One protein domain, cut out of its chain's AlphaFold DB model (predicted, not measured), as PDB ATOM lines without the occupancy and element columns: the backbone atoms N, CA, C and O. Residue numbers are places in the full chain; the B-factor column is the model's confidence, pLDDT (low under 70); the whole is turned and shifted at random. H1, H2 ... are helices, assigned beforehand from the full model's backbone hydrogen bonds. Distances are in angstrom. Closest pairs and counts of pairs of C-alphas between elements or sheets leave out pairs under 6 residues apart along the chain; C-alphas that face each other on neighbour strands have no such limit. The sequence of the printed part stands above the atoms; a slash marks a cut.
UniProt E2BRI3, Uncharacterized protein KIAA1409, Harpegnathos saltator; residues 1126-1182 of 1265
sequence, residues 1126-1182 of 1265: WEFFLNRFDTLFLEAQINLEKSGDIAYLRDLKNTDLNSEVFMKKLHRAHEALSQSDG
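Overview. This is residues 1126 to 1182 of the 1265 residues of the protein "Uncharacterized protein KIAA1409" of Harpegnathos saltator (UniProt E2BRI3). Two helices, H1 and H2, cross as a skewed X, touching partway along H1, and a long loop, residues 1147 to 1163, folds back from the end of H1 to the start of H2. The printed part has 57 residues with two named helices, H1 then H2, and no named strand; its class is all helix. It is compact, with a radius of gyration of the C-alphas of 11.3 A, and spans 31 by 22 by 19 A.

Arrangement. Start with H1, residues 1126 to 1146, and look at residues 1135 to 1142, with which alone it touches H2, residues 1164 to 1180. The closest C-alphas, of Glu 1139 and Ala 1173, are 5.7 A apart. The helices run the same way at a steep tilt of 66 degrees. In both, every O i to N i+4 pair is within hydrogen-bond range.

Along the chain. Find C-alpha 1126 at (4.164, 44.185, 12.988); from there H1 runs 30.3 A to C-alpha 1146. H2 runs 24.7 A from C-alpha 1164 at (7.865, 21.008, 9.541) to C-alpha 1180 at (27.713, 31.493, 19.828).

Size, cuts and confidence. The C-alphas of Trp 1126 and Gly 1182, the two farthest apart, are 33.0 A apart. The printed part has no cut, and the 17-residue link is long. Look for pLDDT under 70 at residues 1151, 1161 and 1180 to 1182.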
ATOM      1  N   TRP A1126       4.427  44.930  11.745       83.75
ATOM      2  CA  TRP A1126       4.164  44.185  12.988       83.75
ATOM      3  C   TRP A1126       4.581  42.712  12.876       83.75
ATOM      4  O   TRP A1126       5.088  42.138  13.836       83.75
ATOM      5  N   GLU A1127       4.415  42.121  11.694       82.44
ATOM      6  CA  GLU A1127       4.780  40.735  11.413       82.44
ATOM      7  C   GLU A1127       6.291  40.491  11.477       82.44
ATOM      8  O   GLU A1127       6.707  39.517  12.099       82.44
ATOM      9  N   PHE A1128       7.106  41.412  10.947       85.75
ATOM     10  CA  PHE A1128       8.560  41.400  11.137       85.75
ATOM     11  C   PHE A1128       8.906  41.290  12.629       85.75
ATOM     12  O   PHE A1128       9.598  40.363  13.044       85.75
ATOM     13  N   PHE A1129       8.369  42.187  13.465       87.00
ATOM     14  CA  PHE A1129       8.646  42.157  14.903       87.00
ATOM     15  C   PHE A1129       8.138  40.874  15.566       87.00
ATOM     16  O   PHE A1129       8.862  40.292  16.368       87.00
ATOM     17  N   LEU A1130       6.935  40.405  15.219       86.31
ATOM     18  CA  LEU A1130       6.377  39.162  15.751       86.31
ATOM     19  C   LEU A1130       7.268  37.955  15.422       86.31
ATOM     20  O   LEU A1130       7.566  37.173  16.318       86.31
ATOM     21  N   ASN A1131       7.730  37.834  14.176       85.56
ATOM     22  CA  ASN A1131       8.587  36.736  13.731       85.56
ATOM     23  C   ASN A1131       9.999  36.830  14.348       85.56
ATOM     24  O   ASN A1131      10.519  35.821  14.817       85.56
ATOM     25  N   ARG A1132      10.598  38.029  14.467       89.50
ATOM     26  CA  ARG A1132      11.892  38.192  15.164       89.50
ATOM     27  C   ARG A1132      11.796  37.930  16.675       89.50
ATOM     28  O   ARG A1132      12.731  37.378  17.252       89.50
ATOM     29  N   PHE A1133      10.684  38.285  17.327       89.75
ATOM     30  CA  PHE A1133      10.439  37.901  18.724       89.75
ATOM     31  C   PHE A1133      10.214  36.392  18.880       89.75
ATOM     32  O   PHE A1133      10.564  35.850  19.923       89.75
ATOM     33  N   ASP A1134       9.685  35.714  17.860       86.00
ATOM     34  CA  ASP A1134       9.470  34.264  17.850       86.00
ATOM     35  C   ASP A1134      10.801  33.493  17.891       86.00
ATOM     36  O   ASP A1134      10.985  32.636  18.755       86.00
ATOM     37  N   THR A1135      11.782  33.877  17.058       85.69
ATOM     38  CA  THR A1135      13.157  33.338  17.128       85.69
ATOM     39  C   THR A1135      13.764  33.536  18.520       85.69
ATOM     40  O   THR A1135      14.226  32.581  19.141       85.69
ATOM     41  N   LEU A1136      13.707  34.761  19.056       87.25
ATOM     42  CA  LEU A1136      14.265  35.090  20.376       87.25
ATOM     43  C   LEU A1136      13.567  34.338  21.526       87.25
ATOM     44  O   LEU A1136      14.195  34.019  22.535       87.25
ATOM     45  N   PHE A1137      12.270  34.047  21.391       86.94
ATOM     46  CA  PHE A1137      11.482  33.291  22.367       86.94
ATOM     47  C   PHE A1137      11.807  31.792  22.344       86.94
ATOM     48  O   PHE A1137      11.868  31.168  23.407       86.94
ATOM     49  N   LEU A1138      12.062  31.228  21.159       85.69
ATOM     50  CA  LEU A1138      12.557  29.859  20.997       85.69
ATOM     51  C   LEU A1138      13.977  29.711  21.559       85.69
ATOM     52  O   LEU A1138      14.224  28.802  22.345       85.69
ATOM     53  N   GLU A1139      14.888  30.638  21.256       85.75
ATOM     54  CA  GLU A1139      16.246  30.641  21.822       85.75
ATOM     55  C   GLU A1139      16.253  30.757  23.351       85.75
ATOM     56  O   GLU A1139      17.009  30.059  24.031       85.75
ATOM     57  N   ALA A1140      15.402  31.617  23.917       84.69
ATOM     58  CA  ALA A1140      15.257  31.732  25.365       84.69
ATOM     59  C   ALA A1140      14.771  30.414  25.994       84.69
ATOM     60  O   ALA A1140      15.264  30.025  27.051       84.69
ATOM     61  N   GLN A1141      13.855  29.699  25.333       85.19
ATOM     62  CA  GLN A1141      13.380  28.394  25.794       85.19
ATOM     63  C   GLN A1141      14.429  27.289  25.651       85.19
ATOM     64  O   GLN A1141      14.623  26.555  26.609       85.19
ATOM     65  N   ILE A1142      15.167  27.208  24.539       84.62
ATOM     66  CA  ILE A1142      16.257  26.228  24.366       84.62
ATOM     67  C   ILE A1142      17.296  26.371  25.489       84.62
ATOM     68  O   ILE A1142      17.796  25.383  26.018       84.62
ATOM     69  N   ASN A1143      17.589  27.600  25.923       82.75
ATOM     70  CA  ASN A1143      18.496  27.827  27.049       82.75
ATOM     71  C   ASN A1143      17.880  27.495  28.425       82.75
ATOM     72  O   ASN A1143      18.619  27.086  29.317       82.75
ATOM     73  N   LEU A1144      16.554  27.608  28.592       83.56
ATOM     74  CA  LEU A1144      15.829  27.154  29.793       83.56
ATOM     75  C   LEU A1144      15.646  25.624  29.842       83.56
ATOM     76  O   LEU A1144      15.549  25.038  30.916       83.56
ATOM     77  N   GLU A1145      15.610  24.961  28.688       81.62
ATOM     78  CA  GLU A1145      15.631  23.502  28.574       81.62
ATOM     79  C   GLU A1145      17.038  22.970  28.893       81.62
ATOM     80  O   GLU A1145      17.182  22.077  29.727       81.62
ATOM     81  N   LYS A1146      18.093  23.606  28.352       79.44
ATOM     82  CA  LYS A1146      19.500  23.351  28.729       79.44
ATOM     83  C   LYS A1146      19.759  23.506  30.241       79.44
ATOM     84  O   LYS A1146      20.636  22.817  30.760       79.44
ATOM     85  N   SER A1147      19.046  24.392  30.952       77.94
ATOM     86  CA  SER A1147      19.149  24.535  32.419       77.94
ATOM     87  C   SER A1147      18.210  23.618  33.216       77.94
ATOM     88  O   SER A1147      18.377  23.498  34.430       77.94
ATOM     89  N   GLY A1148      17.265  22.937  32.558       74.44
ATOM     90  CA  GLY A1148      16.281  22.051  33.190       74.44
ATOM     91  C   GLY A1148      15.079  22.762  33.825       74.44
ATOM     92  O   GLY A1148      14.330  22.132  34.570       74.44
ATOM     93  N   ASP A1149      14.876  24.054  33.543       75.31
ATOM     94  CA  ASP A1149      13.758  24.855  34.062       75.31
ATOM     95  C   ASP A1149      12.436  24.606  33.304       75.31
ATOM     96  O   ASP A1149      11.354  24.888  33.827       75.31
ATOM     97  N   ILE A1150      12.500  24.066  32.079       83.44
ATOM     98  CA  ILE A1150      11.337  23.633  31.282       83.44
ATOM     99  C   ILE A1150      11.560  22.242  30.671       83.44
ATOM    100  O   ILE A1150      12.693  21.819  30.472       83.44
ATOM    101  N   ALA A1151      10.463  21.544  30.357       69.00
ATOM    102  CA  ALA A1151      10.474  20.178  29.811       69.00
ATOM    103  C   ALA A1151       9.923  20.054  28.373       69.00
ATOM    104  O   ALA A1151       9.909  18.955  27.828       69.00
ATOM    105  N   TYR A1152       9.420  21.149  27.789       73.88
ATOM    106  CA  TYR A1152       8.848  21.194  26.438       73.88
ATOM    107  C   TYR A1152       9.040  22.589  25.824       73.88
ATOM    108  O   TYR A1152       8.751  23.592  26.483       73.88
ATOM    109  N   LEU A1153       9.469  22.644  24.561       80.94
ATOM    110  CA  LEU A1153       9.590  23.870  23.762       80.94
ATOM    111  C   LEU A1153       8.266  24.235  23.065       80.94
ATOM    112  O   LEU A1153       7.464  23.360  22.745       80.94
ATOM    113  N   ARG A1154       8.049  25.526  22.780       82.25
ATOM    114  CA  ARG A1154       6.939  26.049  21.953       82.25
ATOM    115  C   ARG A1154       7.288  27.391  21.306       82.25
ATOM    116  O   ARG A1154       8.078  28.150  21.859       82.25
ATOM    117  N   ASP A1155       6.658  27.732  20.188       80.75
ATOM    118  CA  ASP A1155       6.785  29.059  19.565       80.75
ATOM    119  C   ASP A1155       5.695  30.034  20.080       80.75
ATOM    120  O   ASP A1155       4.778  29.636  20.807       80.75
ATOM    121  N   LEU A1156       5.787  31.332  19.762       81.06
ATOM    122  CA  LEU A1156       4.799  32.349  20.167       81.06
ATOM    123  C   LEU A1156       3.415  32.104  19.551       81.06
ATOM    124  O   LEU A1156       2.408  32.543  20.112       81.06
ATOM    125  N   LYS A1157       3.358  31.422  18.402       79.25
ATOM    126  CA  LYS A1157       2.117  31.121  17.674       79.25
ATOM    127  C   LYS A1157       1.437  29.835  18.187       79.25
ATOM    128  O   LYS A1157       0.265  29.628  17.894       79.25
ATOM    129  N   ASN A1158       2.115  29.047  19.032       78.12
ATOM    130  CA  ASN A1158       1.737  27.698  19.477       78.12
ATOM    131  C   ASN A1158       1.444  26.757  18.289       78.12
ATOM    132  O   ASN A1158       0.435  26.052  18.267       78.12
ATOM    133  N   THR A1159       2.336  26.778  17.297       79.56
ATOM    134  CA  THR A1159       2.352  25.849  16.159       79.56
ATOM    135  C   THR A1159       2.492  24.397  16.651       79.56
ATOM    136  O   THR A1159       3.127  24.153  17.677       79.56
ATOM    137  N   ASP A1160       1.917  23.425  15.930       73.06
ATOM    138  CA  ASP A1160       2.077  21.992  16.235       73.06
ATOM    139  C   ASP A1160       3.567  21.609  16.291       73.06
ATOM    140  O   ASP A1160       4.341  21.959  15.398       73.06
ATOM    141  N   LEU A1161       3.952  20.859  17.326       69.44
ATOM    142  CA  LEU A1161       5.310  20.354  17.543       69.44
ATOM    143  C   LEU A1161       5.802  19.472  16.383       69.44
ATOM    144  O   LEU A1161       6.998  19.421  16.115       69.44
ATOM    145  N   ASN A1162       4.883  18.809  15.677       70.56
ATOM    146  CA  ASN A1162       5.175  17.980  14.506       70.56
ATOM    147  C   ASN A1162       5.207  18.788  13.196       70.56
ATOM    148  O   ASN A1162       5.443  18.221  12.128       70.56
ATOM    149  N   SER A1163       4.948  20.099  13.239       81.38
ATOM    150  CA  SER A1163       4.986  20.945  12.049       81.38
ATOM    151  C   SER A1163       6.412  21.077  11.526       81.38
ATOM    152  O   SER A1163       7.324  21.498  12.240       81.38
ATOM    153  N   GLU A1164       6.589  20.817  10.233       73.69
ATOM    154  CA  GLU A1164       7.865  21.008   9.541       73.69
ATOM    155  C   GLU A1164       8.381  22.458   9.668       73.69
ATOM    156  O   GLU A1164       9.587  22.694   9.728       73.69
ATOM    157  N   VAL A1165       7.470  23.435   9.779       75.69
ATOM    158  CA  VAL A1165       7.794  24.854  10.006       75.69
ATOM    159  C   VAL A1165       8.339  25.078  11.419       75.69
ATOM    160  O   VAL A1165       9.347  25.766  11.581       75.69
ATOM    161  N   PHE A1166       7.718  24.477  12.439       81.06
ATOM    162  CA  PHE A1166       8.200  24.552  13.823       81.06
ATOM    163  C   PHE A1166       9.580  23.896  13.957       81.06
ATOM    164  O   PHE A1166      10.508  24.521  14.471       81.06
ATOM    165  N   MET A1167       9.752  22.695  13.399       79.12
ATOM    166  CA  MET A1167      11.030  21.976  13.401       79.12
ATOM    167  C   MET A1167      12.145  22.762  12.692       79.12
ATOM    168  O   MET A1167      13.255  22.849  13.216       79.12
ATOM    169  N   LYS A1168      11.859  23.415  11.554       80.00
ATOM    170  CA  LYS A1168      12.829  24.281  10.854       80.00
ATOM    171  C   LYS A1168      13.227  25.517  11.675       80.00
ATOM    172  O   LYS A1168      14.412  25.843  11.711       80.00
ATOM    173  N   LYS A1169      12.290  26.180  12.375       81.88
ATOM    174  CA  LYS A1169      12.617  27.280  13.313       81.88
ATOM    175  C   LYS A1169      13.492  26.790  14.472       81.88
ATOM    176  O   LYS A1169      14.516  27.396  14.776       81.88
ATOM    177  N   LEU A1170      13.084  25.687  15.103       82.25
ATOM    178  CA  LEU A1170      13.744  25.090  16.264       82.25
ATOM    179  C   LEU A1170      15.178  24.661  15.932       82.25
ATOM    180  O   LEU A1170      16.080  24.901  16.733       82.25
ATOM    181  N   HIS A1171      15.403  24.087  14.748       82.69
ATOM    182  CA  HIS A1171      16.736  23.720  14.272       82.69
ATOM    183  C   HIS A1171      17.630  24.954  14.071       82.69
ATOM    184  O   HIS A1171      18.699  25.021  14.671       82.69
ATOM    185  N   ARG A1172      17.152  25.982  13.350       82.88
ATOM    186  CA  ARG A1172      17.898  27.243  13.149       82.88
ATOM    187  C   ARG A1172      18.277  27.927  14.467       82.88
ATOM    188  O   ARG A1172      19.391  28.424  14.598       82.88
ATOM    189  N   ALA A1173      17.381  27.923  15.458       82.94
ATOM    190  CA  ALA A1173      17.658  28.480  16.783       82.94
ATOM    191  C   ALA A1173      18.729  27.677  17.554       82.94
ATOM    192  O   ALA A1173      19.558  28.265  18.250       82.94
ATOM    193  N   HIS A1174      18.772  26.347  17.400       82.50
ATOM    194  CA  HIS A1174      19.864  25.522  17.933       82.50
ATOM    195  C   HIS A1174      21.198  25.815  17.235       82.50
ATOM    196  O   HIS A1174      22.212  25.979  17.917       82.50
ATOM    197  N   GLU A1175      21.204  25.914  15.903       81.31
ATOM    198  CA  GLU A1175      22.396  26.267  15.123       81.31
ATOM    199  C   GLU A1175      22.960  27.627  15.562       81.31
ATOM    200  O   GLU A1175      24.118  27.691  15.977       81.31
ATOM    201  N   ALA A1176      22.133  28.680  15.567       82.38
ATOM    202  CA  ALA A1176      22.519  30.040  15.949       82.38
ATOM    203  C   ALA A1176      23.112  30.115  17.370       82.38
ATOM    204  O   ALA A1176      24.136  30.767  17.590       82.38
ATOM    205  N   LEU A1177      22.513  29.400  18.333       81.50
ATOM    206  CA  LEU A1177      23.046  29.301  19.694       81.50
ATOM    207  C   LEU A1177      24.377  28.536  19.733       81.50
ATOM    208  O   LEU A1177      25.334  29.029  20.333       81.50
ATOM    209  N   SER A1178      24.482  27.382  19.062       75.81
ATOM    210  CA  SER A1178      25.716  26.576  19.044       75.81
ATOM    211  C   SER A1178      26.913  27.320  18.436       75.81
ATOM    212  O   SER A1178      28.032  27.195  18.932       75.81
ATOM    213  N   GLN A1179      26.675  28.169  17.430       71.00
ATOM    214  CA  GLN A1179      27.697  29.033  16.832       71.00
ATOM    215  C   GLN A1179      28.184  30.133  17.797       71.00
ATOM    216  O   GLN A1179      29.291  30.645  17.626       71.00
ATOM    217  N   SER A1180      27.390  30.474  18.819       65.00
ATOM    218  CA  SER A1180      27.713  31.493  19.828       65.00
ATOM    219  C   SER A1180      28.370  30.947  21.109       65.00
ATOM    220  O   SER A1180      29.122  31.680  21.750       65.00
ATOM    221  N   ASP A1181      28.150  29.668  21.457       54.16
ATOM    222  CA  ASP A1181      28.614  29.053  22.720       54.16
ATOM    223  C   ASP A1181      30.146  28.793  22.774       54.16
ATOM    224  O   ASP A1181      30.704  28.593  23.853       54.16
ATOM    225  N   GLY A1182      30.855  28.883  21.640       48.62
ATOM    226  CA  GLY A1182      32.296  29.181  21.598       48.62
ATOM    227  C   GLY A1182      33.288  28.007  21.677       48.62
ATOM    228  O   GLY A1182      33.863  27.724  22.727       48.62
TER     229      GLY A1182